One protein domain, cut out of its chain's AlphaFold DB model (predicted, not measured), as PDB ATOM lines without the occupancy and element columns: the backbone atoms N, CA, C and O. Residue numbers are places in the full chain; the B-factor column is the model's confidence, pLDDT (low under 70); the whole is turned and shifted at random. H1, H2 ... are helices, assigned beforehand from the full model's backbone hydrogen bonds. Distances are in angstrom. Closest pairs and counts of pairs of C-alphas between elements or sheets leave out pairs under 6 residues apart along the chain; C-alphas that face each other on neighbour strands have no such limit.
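What this domain is: This is residues 306 to 396 of the 880 residues of an uncharacterized protein of Chloroflexi bacterium RBG_16_54_18 (UniProt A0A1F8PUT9). Four crossed helices make the core as two pairs, H1 with H4 and H2 with H5, joined where H4 meets H5, while the very short H3 packs on H1. A wide loop without a named element, residues 344 to 364, swings out between H3 and H4, and its residues 356 to 361 stick out. The printed part has 91 residues, with five named helices in the order H1 to H5 and no named strand: the class is all helix. It is compact, with a radius of gyration of the C-alphas of 13.1 A and spans of 36 by 30 by 22 A.

How they stand to each other: H1, residues 306 to 317, touches H4, residues 365 to 373, closest at the C-alphas of Tyr 312 and Ala 372, 6.2 A apart. They run the same way at a tilt of 35.1 degrees, only just steep. H1 also touches H3, residues 340 to 343, with the C-alphas of Leu 311 and Val 343 closest at 5.8 A. H2, residues 324 to 333, touches H5, residues 382 to 395, at a steep tilt of 42 degrees, the same way; the C-alphas of Val 332 and Leu 391 are closest, 5.9 A apart. H5 touches H4 with residues 388 to 392 alone, closest at the C-alphas of His 366 and Val 388, 6.5 A apart, at a steep tilt of 54 degrees, opposite ways. H1 and H5 are apart. Every O i to N i+4 pair is within hydrogen-bond range in H1, H2, H4 and H5; H3 is too short for such a pair.

Where its parts are: H1 begins at C-alpha 306 (-26.504, 45.742, 44.121) and is 16.5 A long. H2 measures 13.8 A, H3 5.5 A and H4 12.3 A. H5, the longest at 20.0 A, ends at C-alpha 395 (-20.155, 41.901, 31.008).

The domain as a whole: The two C-alphas farthest apart, those of Glu 335 and Asn 357, are 39.3 A apart. The link from H3 to H4 is long; the others are short. The printed part has no cut, and no printed residue is under 70 in pLDDT.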
ATOM      1  N   GLY A 306     -25.217  46.108  44.721       91.00
ATOM      2  CA  GLY A 306     -26.504  45.742  44.121       91.00
ATOM      3  C   GLY A 306     -26.375  44.962  42.808       91.00
ATOM      4  O   GLY A 306     -27.155  44.049  42.558       91.00
ATOM      5  N   ASP A 307     -25.378  45.279  41.977       92.69
ATOM      6  CA  ASP A 307     -25.125  44.535  40.736       92.69
ATOM      7  C   ASP A 307     -24.461  43.175  41.002       92.69
ATOM      8  O   ASP A 307     -24.704  42.218  40.271       92.69
ATOM      9  N   ALA A 308     -23.657  43.068  42.064       93.06
ATOM     10  CA  ALA A 308     -23.091  41.805  42.521       93.06
ATOM     11  C   ALA A 308     -24.191  40.841  42.999       93.06
ATOM     12  O   ALA A 308     -24.191  39.671  42.614       93.06
ATOM     13  N   GLU A 309     -25.158  41.343  43.776       91.88
ATOM     14  CA  GLU A 309     -26.355  40.591  44.174       91.88
ATOM     15  C   GLU A 309     -27.190  40.169  42.954       91.88
ATOM     16  O   GLU A 309     -27.617  39.016  42.876       91.88
ATOM     17  N   ALA A 310     -27.379  41.066  41.979       92.88
ATOM     18  CA  ALA A 310     -28.119  40.769  40.752       92.88
ATOM     19  C   ALA A 310     -27.440  39.677  39.909       92.88
ATOM     20  O   ALA A 310     -28.108  38.740  39.477       92.88
ATOM     21  N   LEU A 311     -26.115  39.748  39.729       94.88
ATOM     22  CA  LEU A 311     -25.354  38.710  39.033       94.88
ATOM     23  C   LEU A 311     -25.444  37.369  39.768       94.88
ATOM     24  O   LEU A 311     -25.678  36.345  39.134       94.88
ATOM     25  N   TYR A 312     -25.291  37.363  41.094       94.94
ATOM     26  CA  TYR A 312     -25.410  36.135  41.877       94.94
ATOM     27  C   TYR A 312     -26.796  35.495  41.712       94.94
ATOM     28  O   TYR A 312     -26.887  34.306  41.407       94.94
ATOM     29  N   ALA A 313     -27.867  36.282  41.856       94.25
ATOM     30  CA  ALA A 313     -29.241  35.814  41.680       94.25
ATOM     31  C   ALA A 313     -29.487  35.275  40.262       94.25
ATOM     32  O   ALA A 313     -30.004  34.172  40.110       94.25
ATOM     33  N   TYR A 314     -29.022  35.993  39.236       94.88
ATOM     34  CA  TYR A 314     -29.129  35.570  37.840       94.88
ATOM     35  C   TYR A 314     -28.462  34.206  37.588       94.88
ATOM     36  O   TYR A 314     -29.028  33.344  36.920       94.88
ATOM     37  N   LEU A 315     -27.275  33.970  38.157       95.25
ATOM     38  CA  LEU A 315     -26.577  32.686  38.027       95.25
ATOM     39  C   LEU A 315     -27.270  31.554  38.806       95.25
ATOM     40  O   LEU A 315     -27.253  30.405  38.358       95.25
ATOM     41  N   MET A 316     -27.879  31.861  39.955       96.06
ATOM     42  CA  MET A 316     -28.672  30.895  40.726       96.06
ATOM     43  C   MET A 316     -29.945  30.481  39.986       96.06
ATOM     44  O   MET A 316     -30.258  29.293  39.954       96.06
ATOM     45  N   ASP A 317     -30.638  31.422  39.342       95.00
ATOM     46  CA  ASP A 317     -31.851  31.144  38.558       95.00
ATOM     47  C   ASP A 317     -31.566  30.233  37.351       95.00
ATOM     48  O   ASP A 317     -32.418  29.445  36.940       95.00
ATOM     49  N   LEU A 318     -30.339  30.281  36.821       94.06
ATOM     50  CA  LEU A 318     -29.842  29.373  35.780       94.06
ATOM     51  C   LEU A 318     -29.324  28.032  36.324       94.06
ATOM     52  O   LEU A 318     -28.825  27.206  35.558       94.06
ATOM     53  N   ASN A 319     -29.427  27.813  37.636       93.50
ATOM     54  CA  ASN A 319     -28.984  26.618  38.341       93.50
ATOM     55  C   ASN A 319     -27.512  26.259  38.064       93.50
ATOM     56  O   ASN A 319     -27.158  25.096  37.846       93.50
ATOM     57  N   ILE A 320     -26.635  27.273  38.077       94.56
ATOM     58  CA  ILE A 320     -25.208  27.123  37.745       94.56
ATOM     59  C   ILE A 320     -24.497  26.040  38.571       94.56
ATOM     60  O   ILE A 320     -23.500  25.488  38.119       94.56
ATOM     61  N   GLN A 321     -25.004  25.706  39.759       93.88
ATOM     62  CA  GLN A 321     -24.420  24.700  40.648       93.88
ATOM     63  C   GLN A 321     -24.448  23.282  40.064       93.88
ATOM     64  O   GLN A 321     -23.523  22.510  40.308       93.88
ATOM     65  N   GLU A 322     -25.472  22.931  39.281       91.62
ATOM     66  CA  GLU A 322     -25.593  21.586  38.705       91.62
ATOM     67  C   GLU A 322     -24.692  21.388  37.484       91.62
ATOM     68  O   GLU A 322     -24.086  20.327  37.322       91.62
ATOM     69  N   ASN A 323     -24.586  22.404  36.623       92.56
ATOM     70  CA  ASN A 323     -23.773  22.344  35.409       92.56
ATOM     71  C   ASN A 323     -23.048  23.675  35.118       92.56
ATOM     72  O   ASN A 323     -23.423  24.389  34.181       92.56
ATOM     73  N   PRO A 324     -21.976  24.002  35.868       93.50
ATOM     74  CA  PRO A 324     -21.281  25.282  35.736       93.50
ATOM     75  C   PRO A 324     -20.729  25.534  34.331       93.50
ATOM     76  O   PRO A 324     -20.889  26.617  33.774       93.50
ATOM     77  N   VAL A 325     -20.090  24.518  33.741       94.25
ATOM     78  CA  VAL A 325     -19.446  24.626  32.424       94.25
ATOM     79  C   VAL A 325     -20.494  24.793  31.327       94.25
ATOM     80  O   VAL A 325     -20.326  25.651  30.464       94.25
ATOM     81  N   GLY A 326     -21.588  24.026  31.368       93.50
ATOM     82  CA  GLY A 326     -22.664  24.136  30.383       93.50
ATOM     83  C   GLY A 326     -23.368  25.490  30.429       93.50
ATOM     84  O   GLY A 326     -23.527  26.120  29.387       93.50
ATOM     85  N   VAL A 327     -23.714  25.976  31.627       94.56
ATOM     86  CA  VAL A 327     -24.373  27.282  31.805       94.56
ATOM     87  C   VAL A 327     -23.473  28.420  31.327       94.56
ATOM     88  O   VAL A 327     -23.907  29.253  30.535       94.56
ATOM     89  N   LEU A 328     -22.203  28.448  31.744       94.75
ATOM     90  CA  LEU A 328     -21.270  29.494  31.310       94.75
ATOM     91  C   LEU A 328     -20.979  29.425  29.803       94.75
ATOM     92  O   LEU A 328     -20.872  30.464  29.155       94.75
ATOM     93  N   THR A 329     -20.903  28.220  29.230       94.69
ATOM     94  CA  THR A 329     -20.750  28.044  27.778       94.69
ATOM     95  C   THR A 329     -21.943  28.626  27.028       94.69
ATOM     96  O   THR A 329     -21.737  29.337  26.049       94.69
ATOM     97  N   GLU A 330     -23.171  28.391  27.494       92.81
ATOM     98  CA  GLU A 330     -24.373  28.947  26.864       92.81
ATOM     99  C   GLU A 330     -24.413  30.477  26.974       92.81
ATOM    100  O   GLU A 330     -24.641  31.164  25.981       92.81
ATOM    101  N   LEU A 331     -24.088  31.038  28.143       93.62
ATOM    102  CA  LEU A 331     -24.084  32.491  28.349       93.62
ATOM    103  C   LEU A 331     -23.086  33.224  27.443       93.62
ATOM    104  O   LEU A 331     -23.375  34.320  26.957       93.62
ATOM    105  N   VAL A 332     -21.911  32.635  27.223       93.19
ATOM    106  CA  VAL A 332     -20.827  33.268  26.462       93.19
ATOM    107  C   VAL A 332     -20.907  32.940  24.969       93.19
ATOM    108  O   VAL A 332     -20.690  33.812  24.121       93.19
ATOM    109  N   ARG A 333     -21.197  31.681  24.629       92.06
ATOM    110  CA  ARG A 333     -21.051  31.119  23.275       92.06
ATOM    111  C   ARG A 333     -22.361  30.619  22.666       92.06
ATOM    112  O   ARG A 333     -22.348  30.278  21.484       92.06
ATOM    113  N   GLY A 334     -23.447  30.582  23.434       87.50
ATOM    114  CA  GLY A 334     -24.766  30.150  22.984       87.50
ATOM    115  C   GLY A 334     -25.420  31.099  21.981       87.50
ATOM    116  O   GLY A 334     -24.840  32.103  21.549       87.50
ATOM    117  N   GLU A 335     -26.648  30.757  21.594       80.69
ATOM    118  CA  GLU A 335     -27.430  31.524  20.615       80.69
ATOM    119  C   GLU A 335     -27.909  32.858  21.211       80.69
ATOM    120  O   GLU A 335     -27.816  33.901  20.561       80.69
ATOM    121  N   TYR A 336     -28.322  32.848  22.484       78.06
ATOM    122  CA  TYR A 336     -28.638  34.051  23.255       78.06
ATOM    123  C   TYR A 336     -27.457  34.425  24.159       78.06
ATOM    124  O   TYR A 336     -27.408  34.084  25.341       78.06
ATOM    125  N   ARG A 337     -26.463  35.115  23.587       84.44
ATOM    126  CA  ARG A 337     -25.295  35.593  24.342       84.44
ATOM    127  C   ARG A 337     -25.699  36.681  25.325       84.44
ATOM    128  O   ARG A 337     -26.211  37.714  24.894       84.44
ATOM    129  N   VAL A 338     -25.340  36.509  26.593       90.62
ATOM    130  CA  VAL A 338     -25.683  37.464  27.651       90.62
ATOM    131  C   VAL A 338     -25.118  38.852  27.359       90.62
ATOM    132  O   VAL A 338     -23.974  39.004  26.915       90.62
ATOM    133  N   GLU A 339     -25.926  39.876  27.600       88.50
ATOM    134  CA  GLU A 339     -25.521  41.272  27.567       88.50
ATOM    135  C   GLU A 339     -25.574  41.891  28.968       88.50
ATOM    136  O   GLU A 339     -26.359  41.456  29.813       88.50
ATOM    137  N   PRO A 340     -24.799  42.963  29.229       88.56
ATOM    138  CA  PRO A 340     -24.806  43.630  30.531       88.56
ATOM    139  C   PRO A 340     -26.207  44.019  31.023       88.56
ATOM    140  O   PRO A 340     -26.471  43.968  32.215       88.56
ATOM    141  N   ARG A 341     -27.126  44.374  30.113       86.81
ATOM    142  CA  ARG A 341     -28.519  44.741  30.437       86.81
ATOM    143  C   ARG A 341     -29.394  43.576  30.906       86.81
ATOM    144  O   ARG A 341     -30.416  43.834  31.533       86.81
ATOM    145  N   ASP A 342     -29.030  42.341  30.566       89.06
ATOM    146  CA  ASP A 342     -29.779  41.149  30.977       89.06
ATOM    147  C   ASP A 342     -29.499  40.820  32.450       89.06
ATOM    148  O   ASP A 342     -30.349  40.266  33.139       89.06
ATOM    149  N   VAL A 343     -28.311  41.202  32.934       90.88
ATOM    150  CA  VAL A 343     -27.830  40.915  34.291       90.88
ATOM    151  C   VAL A 343     -27.954  42.133  35.204       90.88
ATOM    152  O   VAL A 343     -28.413  42.026  36.340       90.88
ATOM    153  N   PHE A 344     -27.535  43.307  34.727       91.12
ATOM    154  CA  PHE A 344     -27.485  44.524  35.526       91.12
ATOM    155  C   PHE A 344     -28.748  45.358  35.303       91.12
ATOM    156  O   PHE A 344     -28.941  45.911  34.213       91.12
ATOM    157  N   PRO A 345     -29.600  45.524  36.328       82.81
ATOM    158  CA  PRO A 345     -30.846  46.257  36.174       82.81
ATOM    159  C   PRO A 345     -30.591  47.731  35.830       82.81
ATOM    160  O   PRO A 345     -29.620  48.355  36.285       82.81
ATOM    161  N   PHE A 346     -31.485  48.292  35.016       72.25
ATOM    162  CA  PHE A 346     -31.524  49.714  34.695       72.25
ATOM    163  C   PHE A 346     -32.928  50.289  34.961       72.25
ATOM    164  O   PHE A 346     -33.900  49.790  34.389       72.25
ATOM    165  N   PRO A 347     -33.061  51.354  35.776       71.31
ATOM    166  CA  PRO A 347     -31.998  52.028  36.527       71.31
ATOM    167  C   PRO A 347     -31.367  51.112  37.590       71.31
ATOM    168  O   PRO A 347     -31.949  50.095  37.961       71.31
ATOM    169  N   ALA A 348     -30.169  51.474  38.058       74.25
ATOM    170  CA  ALA A 348     -29.481  50.720  39.104       74.25
ATOM    171  C   ALA A 348     -30.368  50.581  40.363       74.25
ATOM    172  O   ALA A 348     -31.162  51.491  40.649       74.25
ATOM    173  N   PRO A 349     -30.245  49.478  41.124       71.56
ATOM    174  CA  PRO A 349     -31.047  49.260  42.319       71.56
ATOM    175  C   PRO A 349     -30.794  50.356  43.364       71.56
ATOM    176  O   PRO A 349     -29.722  50.973  43.374       71.56
ATOM    177  N   PRO A 350     -31.746  50.599  44.283       74.69
ATOM    178  CA  PRO A 350     -31.490  51.463  45.425       74.69
ATOM    179  C   PRO A 350     -30.310  50.934  46.248       74.69
ATOM    180  O   PRO A 350     -30.134  49.727  46.399       74.69
ATOM    181  N   LEU A 351     -29.527  51.858  46.808       83.75
ATOM    182  CA  LEU A 351     -28.329  51.548  47.588       83.75
ATOM    183  C   LEU A 351     -28.656  50.582  48.748       83.75
ATOM    184  O   LEU A 351     -29.476  50.940  49.607       83.75
ATOM    185  N   PRO A 352     -28.014  49.399  48.821       83.81
ATOM    186  CA  PRO A 352     -28.191  48.471  49.935       83.81
ATOM    187  C   PRO A 352     -27.808  49.114  51.273       83.81
ATOM    188  O   PRO A 352     -26.922  49.960  51.345       83.81
ATOM    189  N   LYS A 353     -28.449  48.734  52.382       83.19
ATOM    190  CA  LYS A 353     -28.101  49.307  53.696       83.19
ATOM    191  C   LYS A 353     -26.725  48.813  54.154       83.19
ATOM    192  O   LYS A 353     -26.484  47.615  54.174       83.19
ATOM    193  N   GLY A 354     -25.860  49.729  54.595       84.69
ATOM    194  CA  GLY A 354     -24.551  49.392  55.173       84.69
ATOM    195  C   GLY A 354     -23.492  48.948  54.159       84.69
ATOM    196  O   GLY A 354     -22.452  48.434  54.565       84.69
ATOM    197  N   TRP A 355     -23.736  49.171  52.863       88.88
ATOM    198  CA  TRP A 355     -22.832  48.794  51.776       88.88
ATOM    199  C   TRP A 355     -21.412  49.351  51.942       88.88
ATOM    200  O   TRP A 355     -20.463  48.751  51.462       88.88
ATOM    201  N   GLN A 356     -21.230  50.462  52.658       88.44
ATOM    202  CA  GLN A 356     -19.929  51.106  52.845       88.44
ATOM    203  C   GLN A 356     -18.885  50.200  53.515       88.44
ATOM    204  O   GLN A 356     -17.695  50.394  53.301       88.44
ATOM    205  N   ASN A 357     -19.324  49.207  54.294       84.12
ATOM    206  CA  ASN A 357     -18.451  48.279  55.017       84.12
ATOM    207  C   ASN A 357     -18.269  46.929  54.298       84.12
ATOM    208  O   ASN A 357     -17.784  45.978  54.911       84.12
ATOM    209  N   GLY A 358     -18.722  46.813  53.045       83.12
ATOM    210  CA  GLY A 358     -18.603  45.585  52.262       83.12
ATOM    211  C   GLY A 358     -17.163  45.263  51.855       83.12
ATOM    212  O   GLY A 358     -16.269  46.103  51.944       83.12
ATOM    213  N   ASP A 359     -16.953  44.026  51.404       86.50
ATOM    214  CA  ASP A 359     -15.670  43.565  50.876       86.50
ATOM    215  C   ASP A 359     -15.601  43.783  49.351       86.50
ATOM    216  O   ASP A 359     -16.368  43.149  48.613       86.50
ATOM    217  N   PRO A 360     -14.689  44.643  48.853       88.06
ATOM    218  CA  PRO A 360     -14.524  44.871  47.421       88.06
ATOM    219  C   PRO A 360     -14.139  43.609  46.652       88.06
ATOM    220  O   PRO A 360     -14.577  43.437  45.516       88.06
ATOM    221  N   ASP A 361     -13.347  42.721  47.262       86.69
ATOM    222  CA  ASP A 361     -12.864  41.518  46.584       86.69
ATOM    223  C   ASP A 361     -14.004  40.506  46.393       86.69
ATOM    224  O   ASP A 361     -14.099  39.879  45.338       86.69
ATOM    225  N   GLY A 362     -14.948  40.424  47.335       86.75
ATOM    226  CA  GLY A 362     -16.186  39.653  47.177       86.75
ATOM    227  C   GLY A 362     -17.093  40.132  46.033       86.75
ATOM    228  O   GLY A 362     -17.903  39.353  45.540       86.75
ATOM    229  N   CYS A 363     -16.936  41.377  45.571       90.62
ATOM    230  CA  CYS A 363     -17.723  41.959  44.477       90.62
ATOM    231  C   CYS A 363     -17.021  41.891  43.106       90.62
ATOM    232  O   CYS A 363     -17.476  42.504  42.137       90.62
ATOM    233  N   LEU A 364     -15.906  41.165  42.997       90.69
ATOM    234  CA  LEU A 364     -15.295  40.846  41.707       90.69
ATOM    235  C   LEU A 364     -16.106  39.750  41.010       90.69
ATOM    236  O   LEU A 364     -16.429  38.742  41.636       90.69
ATOM    237  N   ILE A 365     -16.380  39.908  39.709       91.44
ATOM    238  CA  ILE A 365     -17.171  38.945  38.917       91.44
ATOM    239  C   ILE A 365     -16.654  37.512  39.095       91.44
ATOM    240  O   ILE A 365     -17.447  36.611  39.357       91.44
ATOM    241  N   HIS A 366     -15.333  37.310  39.027       92.31
ATOM    242  CA  HIS A 366     -14.706  36.007  39.269       92.31
ATOM    243  C   HIS A 366     -15.144  35.398  40.601       92.31
ATOM    244  O   HIS A 366     -15.620  34.268  40.641       92.31
ATOM    245  N   ASN A 367     -15.024  36.160  41.689       92.50
ATOM    246  CA  ASN A 367     -15.340  35.684  43.032       92.50
ATOM    247  C   ASN A 367     -16.843  35.449  43.217       92.50
ATOM    248  O   ASN A 367     -17.219  34.481  43.875       92.50
ATOM    249  N   ILE A 368     -17.694  36.264  42.587       94.88
ATOM    250  CA  ILE A 368     -19.150  36.068  42.584       94.88
ATOM    251  C   ILE A 368     -19.508  34.747  41.892       94.88
ATOM    252  O   ILE A 368     -20.270  33.960  42.448       94.88
ATOM    253  N   ILE A 369     -18.930  34.466  40.719       94.81
ATOM    254  CA  ILE A 369     -19.200  33.228  39.975       94.81
ATOM    255  C   ILE A 369     -18.688  32.005  40.743       94.81
ATOM    256  O   ILE A 369     -19.418  31.029  40.902       94.81
ATOM    257  N   TYR A 370     -17.462  32.043  41.270       95.12
ATOM    258  CA  TYR A 370     -16.929  30.921  42.050       95.12
ATOM    259  C   TYR A 370     -17.726  30.682  43.337       95.12
ATOM    260  O   TYR A 370     -18.012  29.532  43.678       95.12
ATOM    261  N   SER A 371     -18.172  31.754  43.999       93.88
ATOM    262  CA  SER A 371     -19.079  31.663  45.144       93.88
ATOM    263  C   SER A 371     -20.438  31.070  44.760       93.88
ATOM    264  O   SER A 371     -20.953  30.234  45.500       93.88
ATOM    265  N   ALA A 372     -20.991  31.443  43.604       94.69
ATOM    266  CA  ALA A 372     -22.234  30.889  43.075       94.69
ATOM    267  C   ALA A 372     -22.119  29.377  42.812       94.69
ATOM    268  O   ALA A 372     -23.002  28.611  43.194       94.69
ATOM    269  N   ILE A 373     -21.000  28.936  42.233       94.69
ATOM    270  CA  ILE A 373     -20.704  27.517  41.976       94.69
ATOM    271  C   ILE A 373     -20.433  26.744  43.282       94.69
ATOM    272  O   ILE A 373     -20.667  25.539  43.345       94.69
ATOM    273  N   GLY A 374     -19.949  27.421  44.327       92.38
ATOM    274  CA  GLY A 374     -19.587  26.808  45.607       92.38
ATOM    275  C   GLY A 374     -18.158  26.255  45.651       92.38
ATOM    276  O   GLY A 374     -17.897  25.295  46.377       92.38
ATOM    277  N   ILE A 375     -17.228  26.836  44.884       91.12
ATOM    278  CA  ILE A 375     -15.815  26.422  44.837       91.12
ATOM    279  C   ILE A 375     -14.860  27.586  45.131       91.12
ATOM    280  O   ILE A 375     -15.200  28.752  44.954       91.12
ATOM    281  N   ASP A 376     -13.635  27.266  45.551       85.75
ATOM    282  CA  ASP A 376     -12.541  28.242  45.638       85.75
ATOM    283  C   ASP A 376     -11.959  28.493  44.234       85.75
ATOM    284  O   ASP A 376     -11.748  27.549  43.468       85.75
ATOM    285  N   ALA A 377     -11.641  29.750  43.910       81.88
ATOM    286  CA  ALA A 377     -10.989  30.142  42.661       81.88
ATOM    287  C   ALA A 377      -9.716  29.324  42.371       81.88
ATOM    288  O   ALA A 377      -9.428  29.003  41.220       81.88
ATOM    289  N   LYS A 378      -8.962  28.930  43.408       85.06
ATOM    290  CA  LYS A 378      -7.750  28.097  43.257       85.06
ATOM    291  C   LYS A 378      -8.042  26.652  42.855       85.06
ATOM    292  O   LYS A 378      -7.148  25.973  42.355       85.06
ATOM    293  N   ALA A 379      -9.256  26.174  43.113       86.56
ATOM    294  CA  ALA A 379      -9.700  24.825  42.785       86.56
ATOM    295  C   ALA A 379     -10.384  24.744  41.405       86.56
ATOM    296  O   ALA A 379     -10.719  23.647  40.960       86.56
ATOM    297  N   ALA A 380     -10.586  25.879  40.725       87.25
ATOM    298  CA  ALA A 380     -11.223  25.928  39.415       87.25
ATOM    299  C   ALA A 380     -10.370  25.245  38.330       87.25
ATOM    300  O   ALA A 380      -9.145  25.398  38.272       87.25
ATOM    301  N   SER A 381     -11.021  24.498  37.434       90.75
ATOM    302  CA  SER A 381     -10.355  23.947  36.251       90.75
ATOM    303  C   SER A 381      -9.955  25.072  35.287       90.75
ATOM    304  O   SER A 381     -10.571  26.136  35.262       90.75
ATOM    305  N   LYS A 382      -8.938  24.837  34.446       92.25
ATOM    306  CA  LYS A 382      -8.514  25.822  33.431       92.25
ATOM    307  C   LYS A 382      -9.634  26.187  32.454       92.25
ATOM    308  O   LYS A 382      -9.712  27.330  32.025       92.25
ATOM    309  N   GLU A 383     -10.477  25.218  32.105       93.56
ATOM    310  CA  GLU A 383     -11.634  25.429  31.234       93.56
ATOM    311  C   GLU A 383     -12.662  26.353  31.892       93.56
ATOM    312  O   GLU A 383     -13.094  27.325  31.277       93.56
ATOM    313  N   LEU A 384     -12.987  26.101  33.163       93.06
ATOM    314  CA  LEU A 384     -13.910  26.938  33.921       93.06
ATOM    315  C   LEU A 384     -13.373  28.365  34.076       93.06
ATOM    316  O   LEU A 384     -14.109  29.317  33.845       93.06
ATOM    317  N   ALA A 385     -12.087  28.514  34.407       93.44
ATOM    318  CA  ALA A 385     -11.450  29.823  34.515       93.44
ATOM    319  C   ALA A 385     -11.488  30.601  33.188       93.44
ATOM    320  O   ALA A 385     -11.804  31.787  33.192       93.44
ATOM    321  N   GLY A 386     -11.252  29.929  32.054       95.12
ATOM    322  CA  GLY A 386     -11.352  30.548  30.729       95.12
ATOM    323  C   GLY A 386     -12.766  31.035  30.396       95.12
ATOM    324  O   GLY A 386     -12.930  32.154  29.923       95.12
ATOM    325  N   LEU A 387     -13.797  30.242  30.707       95.12
ATOM    326  CA  LEU A 387     -15.195  30.655  30.519       95.12
ATOM    327  C   LEU A 387     -15.586  31.835  31.420       95.12
ATOM    328  O   LEU A 387     -16.347  32.705  31.000       95.12
ATOM    329  N   VAL A 388     -15.061  31.879  32.648       94.50
ATOM    330  CA  VAL A 388     -15.250  33.016  33.559       94.50
ATOM    331  C   VAL A 388     -14.609  34.280  32.988       94.50
ATOM    332  O   VAL A 388     -15.259  35.321  32.982       94.50
ATOM    333  N   ASP A 389     -13.380  34.199  32.472       93.19
ATOM    334  CA  ASP A 389     -12.705  35.339  31.840       93.19
ATOM    335  C   ASP A 389     -13.485  35.857  30.618       93.19
ATOM    336  O   ASP A 389     -13.682  37.066  30.484       93.19
ATOM    337  N   GLU A 390     -14.004  34.961  29.769       93.88
ATOM    338  CA  GLU A 390     -14.842  35.346  28.624       93.88
ATOM    339  C   GLU A 390     -16.153  36.023  29.069       93.88
ATOM    340  O   GLU A 390     -16.582  37.008  28.465       93.88
ATOM    341  N   LEU A 391     -16.785  35.542  30.146       93.50
ATOM    342  CA  LEU A 391     -17.983  36.176  30.701       93.50
ATOM    343  C   LEU A 391     -17.672  37.555  31.306       93.50
ATOM    344  O   LEU A 391     -18.459  38.487  31.148       93.50
ATOM    345  N   VAL A 392     -16.521  37.712  31.964       91.88
ATOM    346  CA  VAL A 392     -16.060  39.005  32.495       91.88
ATOM    347  C   VAL A 392     -15.868  40.002  31.358       91.88
ATOM    348  O   VAL A 392     -16.401  41.105  31.434       91.88
ATOM    349  N   GLU A 393     -15.169  39.612  30.289       90.81
ATOM    350  CA  GLU A 393     -14.967  40.462  29.111       90.81
ATOM    351  C   GLU A 393     -16.293  40.797  28.414       90.81
ATOM    352  O   GLU A 393     -16.455  41.882  27.862       90.81
ATOM    353  N   ARG A 394     -17.285  39.904  28.479       90.50
ATOM    354  CA  ARG A 394     -18.622  40.153  27.931       90.50
ATOM    355  C   ARG A 394     -19.428  41.159  28.760       90.50
ATOM    356  O   ARG A 394     -20.110  42.003  28.176       90.50
ATOM    357  N   LEU A 395     -19.386  41.051  30.089       91.06
ATOM    358  CA  LEU A 395     -20.155  41.901  31.008       91.06
ATOM    359  C   LEU A 395     -19.494  43.263  31.256       91.06
ATOM    360  O   LEU A 395     -20.200  44.253  31.443       91.06
ATOM    361  N   LEU A 396     -18.160  43.311  31.251       89.19
ATOM    362  CA  LEU A 396     -17.329  44.501  31.454       89.19
ATOM    363  C   LEU A 396     -16.293  44.606  30.323       89.19
ATOM    364  O   LEU A 396     -15.100  44.369  30.545       89.19
TER     365      LEU A 396